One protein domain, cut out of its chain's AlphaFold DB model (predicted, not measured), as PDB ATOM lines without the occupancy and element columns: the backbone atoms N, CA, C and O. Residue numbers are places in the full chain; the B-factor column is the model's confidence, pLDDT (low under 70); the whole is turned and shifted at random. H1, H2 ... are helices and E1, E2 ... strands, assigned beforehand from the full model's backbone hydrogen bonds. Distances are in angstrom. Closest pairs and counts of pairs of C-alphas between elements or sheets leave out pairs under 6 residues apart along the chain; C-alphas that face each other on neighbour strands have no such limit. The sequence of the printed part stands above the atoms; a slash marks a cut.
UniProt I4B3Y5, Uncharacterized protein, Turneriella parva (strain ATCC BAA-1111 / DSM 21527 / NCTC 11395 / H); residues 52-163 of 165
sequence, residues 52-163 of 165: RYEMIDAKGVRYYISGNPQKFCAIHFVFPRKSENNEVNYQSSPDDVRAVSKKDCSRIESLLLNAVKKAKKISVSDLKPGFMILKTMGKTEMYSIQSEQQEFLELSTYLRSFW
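What this domain is: This is residues 52 to 163 of the 165 residues of an uncharacterized protein of Turneriella parva (strain ATCC BAA-1111 / DSM 21527 / NCTC 11395 / H) (UniProt I4B3Y5). A strongly twisted sheet of eight strands makes a wall, and two helices, H1 and H2, lie side by side over one of its faces, running opposite ways across the strands. The far end of the long strand E3, with E4 folded back beside it, reaches out past the helices as an arm and makes the longest axis. The printed part has 112 residues, with two named helices and eight named strands in the order E1 E2 E3 E4 E5 H1 E6 E7 E8 H2. The sheet is branched at E3 and antiparallel in each neighbour pair; the class is mixed, helices and strands. The whole is compact, with a radius of gyration of the C-alphas of 13.9 A and spans of 43 by 33 by 30 A.

How they stand to each other: Start at E1, residues 52 to 56, which forms a hairpin with E2, residues 62 to 68; look for N 63 and O 55, 2.8 A apart. E2 and E3, residues 72 to 82, form the next hairpin, with N 74 and O 66 at 2.8 A. On the other side of E3 from E2 you find E4, residues 88 to 91, with N 81 and O 89 at 2.8 A, and E5, residues 97 to 100, with N 100 and O 73 at 2.8 A. The pairing is staggered: E4 is beside residues 78 to 82 of E3, E5 beside 73 to 76. E1 to E4 are a meander, each strand the antiparallel neighbour of the one before. H1, residues 102 to 118, is on the sheet at a height of 9.4 A, across the strands, at 67 degrees to E1 on the local plane. E6, residues 120 to 122, is an edge strand beside E8, residues 139 to 144, with N 122 and O 142 at 2.9 A. E8 forms a hairpin with E7, residues 131 to 136, where N 141 and O 134 are 2.8 A apart; E7 also pairs with E1, N 133 and O 54 at 2.9 A. H2, residues 150 to 161, is on the same face as H1, at a height of 10.7 A. H1 touches H2 with residues 108 to 115 alone, at a shallow tilt of 27 degrees, opposite ways; their closest C-alphas, of Ala 115 and Glu 151, are 5.4 A apart. In H1 and H2 every O i to N i+4 pair is within hydrogen-bond range.

Where its parts are: Find C-alpha 52 at (47.149, -54.546, -26.366), where E1 begins; it runs 13.4 A, and E2 runs 19.8 A. E3, the longest strand, covers 32.5 A to C-alpha 82 at (25.354, -45.093, -36.642). E4 and E5, of four residues each, and E6, of three, are short. H1 spans 24.7 A, E7 16.3 A and E8 16.4 A. H2 runs 16.6 A to C-alpha 161 at (48.480, -42.456, -42.349).

The domain as a whole: The two C-alphas farthest apart, of Gln 70 and Asn 85, are 43.3 A from each other. The printed part has no cut and no long link; the link from E6 to E7 is short, and the others are tight. The mean pLDDT of the printed part is 70.8, and 51 residues are under 70, among them residues 87 to 96 and 122 to 148 of this model.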
ATOM      1  N   ARG A  52      48.235 -55.075 -25.518       57.59
ATOM      2  CA  ARG A  52      47.149 -54.546 -26.366       57.59
ATOM      3  C   ARG A  52      47.005 -53.060 -26.062       57.59
ATOM      4  O   ARG A  52      46.600 -52.702 -24.955       57.59
ATOM      5  N   TYR A  53      47.343 -52.223 -27.037       64.06
ATOM      6  CA  TYR A  53      47.107 -50.785 -26.971       64.06
ATOM      7  C   TYR A  53      45.771 -50.489 -27.637       64.06
ATOM      8  O   TYR A  53      45.558 -50.862 -28.793       64.06
ATOM      9  N   GLU A  54      44.880 -49.843 -26.894       70.12
ATOM     10  CA  GLU A  54      43.604 -49.353 -27.403       70.12
ATOM     11  C   GLU A  54      43.579 -47.835 -27.266       70.12
ATOM     12  O   GLU A  54      43.854 -47.299 -26.191       70.12
ATOM     13  N   MET A  55      43.261 -47.143 -28.353       72.69
ATOM     14  CA  MET A  55      43.151 -45.686 -28.387       72.69
ATOM     15  C   MET A  55      41.853 -45.297 -29.084       72.69
ATOM     16  O   MET A  55      41.507 -45.914 -30.084       72.69
ATOM     17  N   ILE A  56      41.157 -44.270 -28.599       69.75
ATOM     18  CA  ILE A  56      40.032 -43.642 -29.312       69.75
ATOM     19  C   ILE A  56      40.407 -42.194 -29.595       69.75
ATOM     20  O   ILE A  56      40.612 -41.432 -28.651       69.75
ATOM     21  N   ASP A  57      40.508 -41.814 -30.868       69.50
ATOM     22  CA  ASP A  57      40.866 -40.442 -31.233       69.50
ATOM     23  C   ASP A  57      39.710 -39.439 -31.135       69.50
ATOM     24  O   ASP A  57      38.562 -39.785 -30.860       69.50
ATOM     25  N   ALA A  58      40.028 -38.166 -31.385       65.69
ATOM     26  CA  ALA A  58      39.081 -37.055 -31.321       65.69
ATOM     27  C   ALA A  58      37.904 -37.174 -32.309       65.69
ATOM     28  O   ALA A  58      36.859 -36.567 -32.096       65.69
ATOM     29  N   LYS A  59      38.048 -37.958 -33.383       69.19
ATOM     30  CA  LYS A  59      36.976 -38.233 -34.353       69.19
ATOM     31  C   LYS A  59      36.219 -39.526 -34.013       69.19
ATOM     32  O   LYS A  59      35.376 -39.958 -34.794       69.19
ATOM     33  N   GLY A  60      36.511 -40.143 -32.867       70.62
ATOM     34  CA  GLY A  60      35.862 -41.355 -32.381       70.62
ATOM     35  C   GLY A  60      36.362 -42.643 -33.031       70.62
ATOM     36  O   GLY A  60      35.777 -43.692 -32.780       70.62
ATOM     37  N   VAL A  61      37.422 -42.602 -33.849       73.94
ATOM     38  CA  VAL A  61      38.009 -43.820 -34.427       73.94
ATOM     39  C   VAL A  61      38.791 -44.536 -33.344       73.94
ATOM     40  O   VAL A  61      39.611 -43.924 -32.653       73.94
ATOM     41  N   ARG A  62      38.540 -45.835 -33.201       75.75
ATOM     42  CA  ARG A  62      39.237 -46.685 -32.249       75.75
ATOM     43  C   ARG A  62      40.311 -47.507 -32.953       75.75
ATOM     44  O   ARG A  62      40.065 -48.084 -34.005       75.75
ATOM     45  N   TYR A  63      41.488 -47.566 -32.349       77.19
ATOM     46  CA  TYR A  63      42.652 -48.280 -32.856       77.19
ATOM     47  C   TYR A  63      42.984 -49.421 -31.911       77.19
ATOM     48  O   TYR A  63      43.093 -49.195 -30.704       77.19
ATOM     49  N   TYR A  64      43.203 -50.612 -32.459       77.81
ATOM     50  CA  TYR A  64      43.844 -51.709 -31.744       77.81
ATOM     51  C   TYR A  64      45.160 -52.048 -32.416       77.81
ATOM     52  O   TYR A  64      45.206 -52.269 -33.623       77.81
ATOM     53  N   ILE A  65      46.229 -52.114 -31.633       74.81
ATOM     54  CA  ILE A  65      47.540 -52.509 -32.142       74.81
ATOM     55  C   ILE A  65      47.847 -53.911 -31.630       74.81
ATOM     56  O   ILE A  65      47.739 -54.198 -30.436       74.81
ATOM     57  N   SER A  66      48.182 -54.790 -32.569       71.88
ATOM     58  CA  SER A  66      48.440 -56.215 -32.368       71.88
ATOM     59  C   SER A  66      49.754 -56.641 -33.034       71.88
ATOM     60  O   SER A  66      50.298 -55.884 -33.820       71.88
ATOM     61  N   GLY A  67      50.267 -57.837 -32.752       63.03
ATOM     62  CA  GLY A  67      51.578 -58.333 -33.201       63.03
ATOM     63  C   GLY A  67      52.782 -58.001 -32.295       63.03
ATOM     64  O   GLY A  67      52.696 -57.233 -31.341       63.03
ATOM     65  N   ASN A  68      53.922 -58.632 -32.578       66.44
ATOM     66  CA  ASN A  68      55.174 -58.429 -31.846       66.44
ATOM     67  C   ASN A  68      55.959 -57.256 -32.468       66.44
ATOM     68  O   ASN A  68      56.460 -57.421 -33.585       66.44
ATOM     69  N   PRO A  69      56.174 -56.132 -31.754       63.69
ATOM     70  CA  PRO A  69      56.862 -54.955 -32.294       63.69
ATOM     71  C   PRO A  69      58.254 -55.242 -32.876       63.69
ATOM     72  O   PRO A  69      58.704 -54.549 -33.787       63.69
ATOM     73  N   GLN A  70      58.934 -56.292 -32.402       62.69
ATOM     74  CA  GLN A  70      60.253 -56.700 -32.894       62.69
ATOM     75  C   GLN A  70      60.213 -57.419 -34.253       62.69
ATOM     76  O   GLN A  70      61.253 -57.522 -34.913       62.69
ATOM     77  N   LYS A  71      59.044 -57.924 -34.672       64.88
ATOM     78  CA  LYS A  71      58.842 -58.683 -35.917       64.88
ATOM     79  C   LYS A  71      57.857 -57.983 -36.856       64.88
ATOM     80  O   LYS A  71      58.249 -57.588 -37.949       64.88
ATOM     81  N   PHE A  72      56.605 -57.839 -36.435       68.50
ATOM     82  CA  PHE A  72      55.519 -57.226 -37.198       68.50
ATOM     83  C   PHE A  72      54.396 -56.802 -36.250       68.50
ATOM     84  O   PHE A  72      54.185 -57.416 -35.204       68.50
ATOM     85  N   CYS A  73      53.622 -55.806 -36.648       76.06
ATOM     86  CA  CYS A  73      52.410 -55.409 -35.952       76.06
ATOM     87  C   CYS A  73      51.286 -55.182 -36.961       76.06
ATOM     88  O   CYS A  73      51.528 -55.001 -38.152       76.06
ATOM     89  N   ALA A  74      50.051 -55.244 -36.489       79.12
ATOM     90  CA  ALA A  74      48.870 -54.926 -37.264       79.12
ATOM     91  C   ALA A  74      48.021 -53.904 -36.512       79.12
ATOM     92  O   ALA A  74      47.802 -54.041 -35.303       79.12
ATOM     93  N   ILE A  75      47.551 -52.895 -37.241       80.75
ATOM     94  CA  ILE A  75      46.610 -51.891 -36.750       80.75
ATOM     95  C   ILE A  75      45.214 -52.311 -37.202       80.75
ATOM     96  O   ILE A  75      44.998 -52.549 -38.387       80.75
ATOM     97  N   HIS A  76      44.281 -52.380 -36.259       82.00
ATOM     98  CA  HIS A  76      42.859 -52.580 -36.519       82.00
ATOM     99  C   HIS A  76      42.152 -51.248 -36.313       82.00
ATOM    100  O   HIS A  76      42.199 -50.689 -35.211       82.00
ATOM    101  N   PHE A  77      41.509 -50.751 -37.360       78.62
ATOM    102  CA  PHE A  77      40.683 -49.555 -37.310       78.62
ATOM    103  C   PHE A  77      39.236 -49.957 -37.023       78.62
ATOM    104  O   PHE A  77      38.678 -50.854 -37.648       78.62
ATOM    105  N   VAL A  78      38.614 -49.312 -36.042       78.69
ATOM    106  CA  VAL A  78      37.220 -49.564 -35.675       78.69
ATOM    107  C   VAL A  78      36.488 -48.239 -35.695       78.69
ATOM    108  O   VAL A  78      36.713 -47.360 -34.857       78.69
ATOM    109  N   PHE A  79      35.630 -48.086 -36.696       75.88
ATOM    110  CA  PHE A  79      34.941 -46.834 -36.959       75.88
ATOM    111  C   PHE A  79      33.608 -46.788 -36.210       75.88
ATOM    112  O   PHE A  79      32.896 -47.797 -36.155       75.88
ATOM    113  N   PRO A  80      33.235 -45.624 -35.653       72.19
ATOM    114  CA  PRO A  80      31.898 -45.427 -35.130       72.19
ATOM    115  C   PRO A  80      30.924 -45.374 -36.312       72.19
ATOM    116  O   PRO A  80      31.008 -44.494 -37.168       72.19
ATOM    117  N   ARG A  81      29.988 -46.318 -36.369       69.12
ATOM    118  CA  ARG A  81      28.888 -46.342 -37.336       69.12
ATOM    119  C   ARG A  81      27.586 -46.074 -36.596       69.12
ATOM    120  O   ARG A  81      27.369 -46.610 -35.513       69.12
ATOM    121  N   LYS A  82      26.715 -45.242 -37.166       70.56
ATOM    122  CA  LYS A  82      25.354 -45.093 -36.642       70.56
ATOM    123  C   LYS A  82      24.506 -46.252 -37.146       70.56
ATOM    124  O   LYS A  82      24.515 -46.535 -38.342       70.56
ATOM    125  N   SER A  83      23.803 -46.920 -36.241       68.81
ATOM    126  CA  SER A  83      22.744 -47.854 -36.611       68.81
ATOM    127  C   SER A  83      21.544 -47.105 -37.188       68.81
ATOM    128  O   SER A  83      21.423 -45.886 -37.044       68.81
ATOM    129  N   GLU A  84      20.616 -47.854 -37.779       76.75
ATOM    130  CA  GLU A  84      19.307 -47.342 -38.208       76.75
ATOM    131  C   GLU A  84      18.534 -46.679 -37.049       76.75
ATOM    132  O   GLU A  84      17.778 -45.736 -37.264       76.75
ATOM    133  N   ASN A  85      18.815 -47.084 -35.804       76.31
ATOM    134  CA  ASN A  85      18.238 -46.514 -34.583       76.31
ATOM    135  C   ASN A  85      19.048 -45.332 -34.007       76.31
ATOM    136  O   ASN A  85      18.848 -44.955 -32.855       76.31
ATOM    137  N   ASN A  86      19.975 -44.744 -34.776       70.75
ATOM    138  CA  ASN A  86      20.889 -43.674 -34.343       70.75
ATOM    139  C   ASN A  86      21.830 -44.040 -33.175       70.75
ATOM    140  O   ASN A  86      22.463 -43.157 -32.590       70.75
ATOM    141  N   GLU A  87      21.986 -45.324 -32.855       66.94
ATOM    142  CA  GLU A  87      22.939 -45.777 -31.840       66.94
ATOM    143  C   GLU A  87      24.348 -45.863 -32.436       66.94
ATOM    144  O   GLU A  87      24.531 -46.303 -33.572       66.94
ATOM    145  N   VAL A  88      25.362 -45.432 -31.682       57.66
ATOM    146  CA  VAL A  88      26.761 -45.526 -32.120       57.66
ATOM    147  C   VAL A  88      27.272 -46.939 -31.857       57.66
ATOM    148  O   VAL A  88      27.535 -47.307 -30.714       57.66
ATOM    149  N   ASN A  89      27.463 -47.697 -32.931       62.94
ATOM    150  CA  ASN A  89      28.049 -49.028 -32.917       62.94
ATOM    151  C   ASN A  89      29.479 -48.983 -33.451       62.94
ATOM    152  O   ASN A  89      29.761 -48.378 -34.482       62.94
ATOM    153  N   TYR A  90      30.387 -49.654 -32.754       62.41
ATOM    154  CA  TYR A  90      31.768 -49.810 -33.197       62.41
ATOM    155  C   TYR A  90      31.873 -51.113 -33.980       62.41
ATOM    156  O   TYR A  90      31.646 -52.186 -33.426       62.41
ATOM    157  N   GLN A  91      32.187 -51.018 -35.269       60.19
ATOM    158  CA  GLN A  91      32.353 -52.177 -36.143       60.19
ATOM    159  C   GLN A  91      33.697 -52.091 -36.864       60.19
ATOM    160  O   GLN A  91      34.127 -51.007 -37.262       60.19
ATOM    161  N   SER A  92      34.341 -53.244 -37.023       60.09
ATOM    162  CA  SER A  92      35.546 -53.419 -37.829       60.09
ATOM    163  C   SER A  92      35.287 -54.464 -38.904       60.09
ATOM    164  O   SER A  92      34.704 -55.512 -38.621       60.09
ATOM    165  N   SER A  93      35.745 -54.201 -40.114       58.06
ATOM    166  CA  SER A  93      35.810 -55.156 -41.213       58.06
ATOM    167  C   SER A  93      37.231 -55.721 -41.347       58.06
ATOM    168  O   SER A  93      38.181 -55.117 -40.845       58.06
ATOM    169  N   PRO A  94      37.423 -56.869 -42.018       59.22
ATOM    170  CA  PRO A  94      38.761 -57.364 -42.345       59.22
ATOM    171  C   PRO A  94      39.603 -56.348 -43.135       59.22
ATOM    172  O   PRO A  94      40.815 -56.275 -42.941       59.22
ATOM    173  N   ASP A  95      38.954 -55.518 -43.960       63.94
ATOM    174  CA  ASP A  95      39.599 -54.443 -44.724       63.94
ATOM    175  C   ASP A  95      40.093 -53.294 -43.838       63.94
ATOM    176  O   ASP A  95      40.924 -52.494 -44.272       63.94
ATOM    177  N   ASP A  96      39.650 -53.246 -42.580       68.81
ATOM    178  CA  ASP A  96      40.098 -52.294 -41.568       68.81
ATOM    179  C   ASP A  96      41.334 -52.797 -40.797       68.81
ATOM    180  O   ASP A  96      41.705 -52.229 -39.769       68.81
ATOM    181  N   VAL A  97      41.996 -53.858 -41.272       77.19
ATOM    182  CA  VAL A  97      43.260 -54.350 -40.714       77.19
ATOM    183  C   VAL A  97      44.412 -53.998 -41.651       77.19
ATOM    184  O   VAL A  97      44.373 -54.239 -42.861       77.19
ATOM    185  N   ARG A  98      45.477 -53.420 -41.095       81.25
ATOM    186  CA  ARG A  98      46.702 -53.097 -41.834       81.25
ATOM    187  C   ARG A  98      47.892 -53.771 -41.185       81.25
ATOM    188  O   ARG A  98      48.169 -53.530 -40.014       81.25
ATOM    189  N   ALA A  99      48.595 -54.596 -41.956       81.94
ATOM    190  CA  ALA A  99      49.916 -55.076 -41.582       81.94
ATOM    191  C   ALA A  99      50.917 -53.920 -41.687       81.94
ATOM    192  O   ALA A  99      50.901 -53.154 -42.648       81.94
ATOM    193  N   VAL A 100      51.777 -53.797 -40.686       82.31
ATOM    194  CA  VAL A 100      52.691 -52.672 -40.519       82.31
ATOM    195  C   VAL A 100      54.123 -53.190 -40.456       82.31
ATOM    196  O   VAL A 100      54.405 -54.238 -39.865       82.31
ATOM    197  N   SER A 101      55.036 -52.461 -41.099       82.25
ATOM    198  CA  SER A 101      56.448 -52.834 -41.160       82.25
ATOM    199  C   SER A 101      57.099 -52.793 -39.774       82.25
ATOM    200  O   SER A 101      56.693 -52.018 -38.911       82.25
ATOM    201  N   LYS A 102      58.179 -53.557 -39.560       83.94
ATOM    202  CA  LYS A 102      58.940 -53.523 -38.296       83.94
ATOM    203  C   LYS A 102      59.352 -52.099 -37.889       83.94
ATOM    204  O   LYS A 102      59.226 -51.735 -36.724       83.94
ATOM    205  N   LYS A 103      59.831 -51.294 -38.847       89.06
ATOM    206  CA  LYS A 103      60.258 -49.904 -38.606       89.06
ATOM    207  C   LYS A 103      59.102 -49.062 -38.067       89.06
ATOM    208  O   LYS A 103      59.273 -48.318 -37.103       89.06
ATOM    209  N   ASP A 104      57.934 -49.209 -38.677       87.38
ATOM    210  CA  ASP A 104      56.727 -48.500 -38.273       87.38
ATOM    211  C   ASP A 104      56.202 -48.992 -36.925       87.38
ATOM    212  O   ASP A 104      55.804 -48.176 -36.100       87.38
ATOM    213  N   CYS A 105      56.292 -50.292 -36.643       83.00
ATOM    214  CA  CYS A 105      55.934 -50.856 -35.342       83.00
ATOM    215  C   CYS A 105      56.785 -50.288 -34.208       83.00
ATOM    216  O   CYS A 105      56.236 -49.851 -33.200       83.00
ATOM    217  N   SER A 106      58.107 -50.219 -34.388       83.31
ATOM    218  CA  SER A 106      58.999 -49.599 -33.401       83.31
ATOM    219  C   SER A 106      58.705 -48.107 -33.217       83.31
ATOM    220  O   SER A 106      58.783 -47.588 -32.103       83.31
ATOM    221  N   ARG A 107      58.327 -47.399 -34.291       87.44
ATOM    222  CA  ARG A 107      57.919 -45.991 -34.196       87.44
ATOM    223  C   ARG A 107      56.606 -45.828 -33.429       87.44
ATOM    224  O   ARG A 107      56.536 -44.972 -32.552       87.44
ATOM    225  N   ILE A 108      55.597 -46.645 -33.726       83.75
ATOM    226  CA  ILE A 108      54.304 -46.644 -33.029       83.75
ATOM    227  C   ILE A 108      54.498 -46.945 -31.541       83.75
ATOM    228  O   ILE A 108      53.954 -46.231 -30.706       83.75
ATOM    229  N   GLU A 109      55.313 -47.944 -31.201       80.00
ATOM    230  CA  GLU A 109      55.651 -48.281 -29.814       80.00
ATOM    231  C   GLU A 109      56.308 -47.099 -29.084       80.00
ATOM    232  O   GLU A 109      55.896 -46.750 -27.979       80.00
ATOM    233  N   SER A 110      57.274 -46.427 -29.714       82.12
ATOM    234  CA  SER A 110      57.917 -45.235 -29.148       82.12
ATOM    235  C   SER A 110      56.920 -44.096 -28.902       82.12
ATOM    236  O   SER A 110      56.888 -43.515 -27.813       82.12
ATOM    237  N   LEU A 111      56.052 -43.813 -29.880       83.94
ATOM    238  CA  LEU A 111      55.003 -42.796 -29.761       83.94
ATOM    239  C   LEU A 111      54.009 -43.136 -28.642       83.94
ATOM    240  O   LEU A 111      53.687 -42.273 -27.830       83.94
ATOM    241  N   LEU A 112      53.586 -44.400 -28.545       78.50
ATOM    242  CA  LEU A 112      52.729 -44.890 -27.466       78.50
ATOM    243  C   LEU A 112      53.387 -44.705 -26.101       78.50
ATOM    244  O   LEU A 112      52.769 -44.145 -25.203       78.50
ATOM    245  N   LEU A 113      54.639 -45.132 -25.931       76.56
ATOM    246  CA  LEU A 113      55.354 -44.991 -24.661       76.56
ATOM    247  C   LEU A 113      55.524 -43.521 -24.262       76.56
ATOM    248  O   LEU A 113      55.371 -43.186 -23.087       76.56
ATOM    249  N   ASN A 114      55.805 -42.635 -25.217       79.38
ATOM    250  CA  ASN A 114      55.887 -41.198 -24.962       79.38
ATOM    251  C   ASN A 114      54.532 -40.614 -24.550       79.38
ATOM    252  O   ASN A 114      54.470 -39.850 -23.586       79.38
ATOM    253  N   ALA A 115      53.454 -41.029 -25.216       75.06
ATOM    254  CA  ALA A 115      52.101 -40.632 -24.861       75.06
ATOM    255  C   ALA A 115      51.715 -41.149 -23.461       75.06
ATOM    256  O   ALA A 115      51.242 -40.368 -22.643       75.06
ATOM    257  N   VAL A 116      52.011 -42.416 -23.124       71.56
ATOM    258  CA  VAL A 116      51.796 -43.003 -21.779       71.56
ATOM    259  C   VAL A 116      52.533 -42.200 -20.706       71.56
ATOM    260  O   VAL A 116      51.947 -41.888 -19.674       71.56
ATOM    261  N   LYS A 117      53.810 -41.862 -20.929       74.19
ATOM    262  CA  LYS A 117      54.636 -41.133 -19.948       74.19
ATOM    263  C   LYS A 117      54.054 -39.769 -19.581       74.19
ATOM    264  O   LYS A 117      54.227 -39.330 -18.448       74.19
ATOM    265  N   LYS A 118      53.403 -39.099 -20.534       74.19
ATOM    266  CA  LYS A 118      52.769 -37.786 -20.335       74.19
ATOM    267  C   LYS A 118      51.296 -37.886 -19.939       74.19
ATOM    268  O   LYS A 118      50.709 -36.900 -19.490       74.19
ATOM    269  N   ALA A 119      50.707 -39.071 -20.068       71.88
ATOM    270  CA  ALA A 119      49.330 -39.324 -19.708       71.88
ATOM    271  C   ALA A 119      49.133 -39.360 -18.193       71.88
ATOM    272  O   ALA A 119      49.950 -39.890 -17.434       71.88
ATOM    273  N   LYS A 120      47.969 -38.894 -17.744       70.62
ATOM    274  CA  LYS A 120      47.556 -39.073 -16.355       70.62
ATOM    275  C   LYS A 120      46.923 -40.451 -16.207       70.62
ATOM    276  O   LYS A 120      45.977 -40.783 -16.922       70.62
ATOM    277  N   LYS A 121      47.407 -41.249 -15.255       72.38
ATOM    278  CA  LYS A 121      46.735 -42.496 -14.873       72.38
ATOM    279  C   LYS A 121      45.348 -42.168 -14.318       72.38
ATOM    280  O   LYS A 121      45.230 -41.313 -13.439       72.38
ATOM    281  N   ILE A 122      44.320 -42.836 -14.826       64.62
ATOM    282  CA  ILE A 122      42.928 -42.625 -14.417       64.62
ATOM    283  C   ILE A 122      42.258 -43.936 -14.010       64.62
ATOM    284  O   ILE A 122      42.705 -45.027 -14.369       64.62
ATOM    285  N   SER A 123      41.176 -43.815 -13.243       59.81
ATOM    286  CA  SER A 123      40.283 -44.929 -12.936       59.81
ATOM    287  C   SER A 123      39.282 -45.162 -14.080       59.81
ATOM    288  O   SER A 123      39.052 -44.269 -14.896       59.81
ATOM    289  N   VAL A 124      38.648 -46.345 -14.136       58.72
ATOM    290  CA  VAL A 124      37.623 -46.669 -15.159       58.72
ATOM    291  C   VAL A 124      36.477 -45.652 -15.124       58.72
ATOM    292  O   VAL A 124      35.915 -45.300 -16.157       58.72
ATOM    293  N   SER A 125      36.117 -45.173 -13.931       53.53
ATOM    294  CA  SER A 125      35.004 -44.242 -13.730       53.53
ATOM    295  C   SER A 125      35.241 -42.847 -14.310       53.53
ATOM    296  O   SER A 125      34.269 -42.125 -14.510       53.53
ATOM    297  N   ASP A 126      36.489 -42.489 -14.626       55.44
ATOM    298  CA  ASP A 126      36.872 -41.149 -15.095       55.44
ATOM    299  C   ASP A 126      37.095 -41.080 -16.617       55.44
ATOM    300  O   ASP A 126      37.666 -40.113 -17.128       55.44
ATOM    301  N   LEU A 127      36.673 -42.112 -17.355       56.66
ATOM    302  CA  LEU A 127      36.855 -42.200 -18.803       56.66
ATOM    303  C   LEU A 127      36.087 -41.087 -19.536       56.66
ATOM    304  O   LEU A 127      34.858 -41.077 -19.593       56.66
ATOM    305  N   LYS A 128      36.842 -40.170 -20.145       57.16
ATOM    306  CA  LYS A 128      36.370 -39.179 -21.123       57.16
ATOM    307  C   LYS A 128      36.926 -39.528 -22.508       57.16
ATOM    308  O   LYS A 128      37.992 -40.134 -22.545       57.16
ATOM    309  N   PRO A 129      36.266 -39.156 -23.625       50.88
ATOM    310  CA  PRO A 129      36.811 -39.328 -24.979       50.88
ATOM    311  C   PRO A 129      38.246 -38.792 -25.104       50.88
ATOM    312  O   PRO A 129      38.566 -37.776 -24.492       50.88
ATOM    313  N   GLY A 130      39.101 -39.467 -25.882       52.41
ATOM    314  CA  GLY A 130      40.547 -39.223 -25.850       52.41
ATOM    315  C   GLY A 130      41.184 -39.917 -24.648       52.41
ATOM    316  O   GLY A 130      41.594 -39.302 -23.671       52.41
ATOM    317  N   PHE A 131      41.209 -41.242 -24.672       59.16
ATOM    318  CA  PHE A 131      41.889 -42.030 -23.655       59.16
ATOM    319  C   PHE A 131      42.600 -43.194 -24.318       59.16
ATOM    320  O   PHE A 131      42.278 -43.600 -25.440       59.16
ATOM    321  N   MET A 132      43.573 -43.726 -23.598       63.94
ATOM    322  CA  MET A 132      44.362 -44.857 -24.024       63.94
ATOM    323  C   MET A 132      44.335 -45.910 -22.929       63.94
ATOM    324  O   MET A 132      44.565 -45.632 -21.749       63.94
ATOM    325  N   ILE A 133      44.038 -47.137 -23.328       63.25
ATOM    326  CA  ILE A 133      44.106 -48.291 -22.446       63.25
ATOM    327  C   ILE A 133      45.385 -49.041 -22.787       63.25
ATOM    328  O   ILE A 133      45.585 -49.470 -23.924       63.25
ATOM    329  N   LEU A 134      46.230 -49.218 -21.777       60.94
ATOM    330  CA  LEU A 134      47.376 -50.103 -21.830       60.94
ATOM    331  C   LEU A 134      47.003 -51.414 -21.138       60.94
ATOM    332  O   LEU A 134      46.790 -51.449 -19.925       60.94
ATOM    333  N   LYS A 135      46.927 -52.508 -21.894       55.38
ATOM    334  CA  LYS A 135      46.792 -53.853 -21.321       55.38
ATOM    335  C   LYS A 135      48.122 -54.579 -21.448       55.38
ATOM    336  O   LYS A 135      48.523 -54.884 -22.567       55.38
ATOM    337  N   THR A 136      48.773 -54.869 -20.326       53.59
ATOM    338  CA  THR A 136      49.930 -55.774 -20.239       53.59
ATOM    339  C   THR A 136      49.497 -57.113 -19.634       53.59
ATOM    340  O   THR A 136      48.383 -57.230 -19.110       53.59
ATOM    341  N   MET A 137      50.338 -58.151 -19.725       42.56
ATOM    342  CA  MET A 137      50.029 -59.467 -19.144       42.56
ATOM    343  C   MET A 137      49.695 -59.333 -17.648       42.56
ATOM    344  O   MET A 137      50.550 -58.995 -16.834       42.56
ATOM    345  N   GLY A 138      48.423 -59.552 -17.300       47.66
ATOM    346  CA  GLY A 138      47.916 -59.505 -15.924       47.66
ATOM    347  C   GLY A 138      47.545 -58.122 -15.372       47.66
ATOM    348  O   GLY A 138      47.043 -58.051 -14.252       47.66
ATOM    349  N   LYS A 139      47.730 -57.020 -16.118       57.53
ATOM    350  CA  LYS A 139      47.401 -55.669 -15.630       57.53
ATOM    351  C   LYS A 139      46.769 -54.805 -16.719       57.53
ATOM    352  O   LYS A 139      47.319 -54.624 -17.800       57.53
ATOM    353  N   THR A 140      45.603 -54.240 -16.415       63.19
ATOM    354  CA  THR A 140      44.978 -53.202 -17.247       63.19
ATOM    355  C   THR A 140      45.203 -51.854 -16.582       63.19
ATOM    356  O   THR A 140      44.724 -51.619 -15.473       63.19
ATOM    357  N   GLU A 141      45.937 -50.971 -17.248       62.34
ATOM    358  CA  GLU A 141      46.156 -49.597 -16.810       62.34
ATOM    359  C   GLU A 141      45.483 -48.641 -17.795       62.34
ATOM    360  O   GLU A 141      45.624 -48.765 -19.012       62.34
ATOM    361  N   MET A 142      44.708 -47.696 -17.267       64.12
ATOM    362  CA  MET A 142      44.028 -46.690 -18.076       64.12
ATOM    363  C   MET A 142      44.707 -45.347 -17.905       64.12
ATOM    364  O   MET A 142      45.018 -44.909 -16.794       64.12
ATOM    365  N   TYR A 143      44.903 -44.697 -19.037       65.50
ATOM    366  CA  TYR A 143      45.582 -43.432 -19.146       65.50
ATOM    367  C   TYR A 143      44.657 -42.464 -19.873       65.50
ATOM    368  O   TYR A 143      44.216 -42.720 -20.994       65.50
ATOM    369  N   SER A 144      44.343 -41.345 -19.228       64.50
ATOM    370  CA  SER A 144      43.717 -40.228 -19.918       64.50
ATOM    371  C   SER A 144      44.839 -39.436 -20.552       64.50
ATOM    372  O   SER A 144      45.693 -38.874 -19.858       64.50
ATOM    373  N   ILE A 145      44.842 -39.437 -21.876       63.03
ATOM    374  CA  ILE A 145      45.659 -38.533 -22.663       63.03
ATOM    375  C   ILE A 145      44.700 -37.475 -23.170       63.03
ATOM    376  O   ILE A 145      43.802 -37.796 -23.939       63.03
ATOM    377  N   GLN A 146      44.855 -36.227 -22.737       62.56
ATOM    378  CA  GLN A 146      44.008 -35.164 -23.274       62.56
ATOM    379  C   GLN A 146      44.166 -35.135 -24.799       62.56
ATOM    380  O   GLN A 146      45.288 -35.136 -25.298       62.56
ATOM    381  N   SER A 147      43.056 -35.106 -25.536       60.47
ATOM    382  CA  SER A 147      43.053 -35.167 -27.006       60.47
ATOM    383  C   SER A 147      43.842 -34.037 -27.677       60.47
ATOM    384  O   SER A 147      44.173 -34.143 -28.851       60.47
ATOM    385  N   GLU A 148      44.121 -32.966 -26.936       62.53
ATOM    386  CA  GLU A 148      44.883 -31.788 -27.362       62.53
ATOM    387  C   GLU A 148      46.393 -31.911 -27.086       62.53
ATOM    388  O   GLU A 148      47.167 -31.063 -27.525       62.53
ATOM    389  N   GLN A 149      46.842 -32.955 -26.376       71.38
ATOM    390  CA  GLN A 149      48.269 -33.192 -26.158       71.38
ATOM    391  C   GLN A 149      48.957 -33.537 -27.477       71.38
ATOM    392  O   GLN A 149      48.494 -34.382 -28.247       71.38
ATOM    393  N   GLN A 150      50.099 -32.894 -27.716       79.81
ATOM    394  CA  GLN A 150      50.851 -33.009 -28.961       79.81
ATOM    395  C   GLN A 150      51.196 -34.466 -29.304       79.81
ATOM    396  O   GLN A 150      51.090 -34.864 -30.459       79.81
ATOM    397  N   GLU A 151      51.531 -35.287 -28.310       80.00
ATOM    398  CA  GLU A 151      51.910 -36.695 -28.488       80.00
ATOM    399  C   GLU A 151      50.732 -37.554 -28.940       80.00
ATOM    400  O   GLU A 151      50.894 -38.477 -29.738       80.00
ATOM    401  N   PHE A 152      49.535 -37.235 -28.450       76.50
ATOM    402  CA  PHE A 152      48.309 -37.896 -28.872       76.50
ATOM    403  C   PHE A 152      47.984 -37.577 -30.323       76.50
ATOM    404  O   PHE A 152      47.655 -38.467 -31.104       76.50
ATOM    405  N   LEU A 153      48.083 -36.294 -30.676       79.62
ATOM    406  CA  LEU A 153      47.829 -35.813 -32.027       79.62
ATOM    407  C   LEU A 153      48.842 -36.398 -33.011       79.62
ATOM    408  O   LEU A 153      48.449 -36.835 -34.093       79.62
ATOM    409  N   GLU A 154      50.117 -36.478 -32.627       85.56
ATOM    410  CA  GLU A 154      51.168 -37.105 -33.429       85.56
ATOM    411  C   GLU A 154      50.894 -38.599 -33.635       85.56
ATOM    412  O   GLU A 154      50.875 -39.067 -34.776       85.56
ATOM    413  N   LEU A 155      50.603 -39.343 -32.561       84.50
ATOM    414  CA  LEU A 155      50.270 -40.766 -32.641       84.50
ATOM    415  C   LEU A 155      49.011 -41.008 -33.487       84.50
ATOM    416  O   LEU A 155      49.015 -41.871 -34.363       84.50
ATOM    417  N   SER A 156      47.946 -40.236 -33.266       82.56
ATOM    418  CA  SER A 156      46.693 -40.341 -34.022       82.56
ATOM    419  C   SER A 156      46.896 -40.038 -35.504       82.56
ATOM    420  O   SER A 156      46.416 -40.789 -36.353       82.56
ATOM    421  N   THR A 157      47.655 -38.990 -35.828       85.31
ATOM    422  CA  THR A 157      47.993 -38.642 -37.214       85.31
ATOM    423  C   THR A 157      48.812 -39.749 -37.869       85.31
ATOM    424  O   THR A 157      48.520 -40.143 -38.998       85.31
ATOM    425  N   TYR A 158      49.789 -40.310 -37.150       88.88
ATOM    426  CA  TYR A 158      50.619 -41.391 -37.669       88.88
ATOM    427  C   TYR A 158      49.806 -42.655 -37.951       88.88
ATOM    428  O   TYR A 158      49.893 -43.204 -39.045       88.88
ATOM    429  N   LEU A 159      48.954 -43.084 -37.017       86.69
ATOM    430  CA  LEU A 159      48.101 -44.262 -37.203       86.69
ATOM    431  C   LEU A 159      47.124 -44.078 -38.371       86.69
ATOM    432  O   LEU A 159      46.928 -45.003 -39.157       86.69
ATOM    433  N   ARG A 160      46.568 -42.874 -38.543       82.38
ATOM    434  CA  ARG A 160      45.704 -42.539 -39.685       82.38
ATOM    435  C   ARG A 160      46.423 -42.576 -41.025       82.38
ATOM    436  O   ARG A 160      45.761 -42.828 -42.019       82.38
ATOM    437  N   SER A 161      47.741 -42.375 -41.079       87.88
ATOM    438  CA  SER A 161      48.480 -42.456 -42.349       87.88
ATOM    439  C   SER A 161      48.462 -43.858 -42.979       87.88
ATOM    440  O   SER A 161      48.617 -43.983 -44.190       87.88
ATOM    441  N   PHE A 162      48.209 -44.904 -42.183       83.94
ATOM    442  CA  PHE A 162      48.008 -46.274 -42.675       83.94
ATOM    443  C   PHE A 162      46.572 -46.530 -43.157       83.94
ATOM    444  O   PHE A 162      46.307 -47.538 -43.817       83.94
ATOM    445  N   TRP A 163      45.642 -45.632 -42.828       77.88
ATOM    446  CA  TRP A 163      44.270 -45.670 -43.306       77.88
ATOM    447  C   TRP A 163      44.148 -44.801 -44.560       77.88
ATOM    448  O   TRP A 163      43.930 -43.593 -44.495       77.88
TER     449      TRP A 163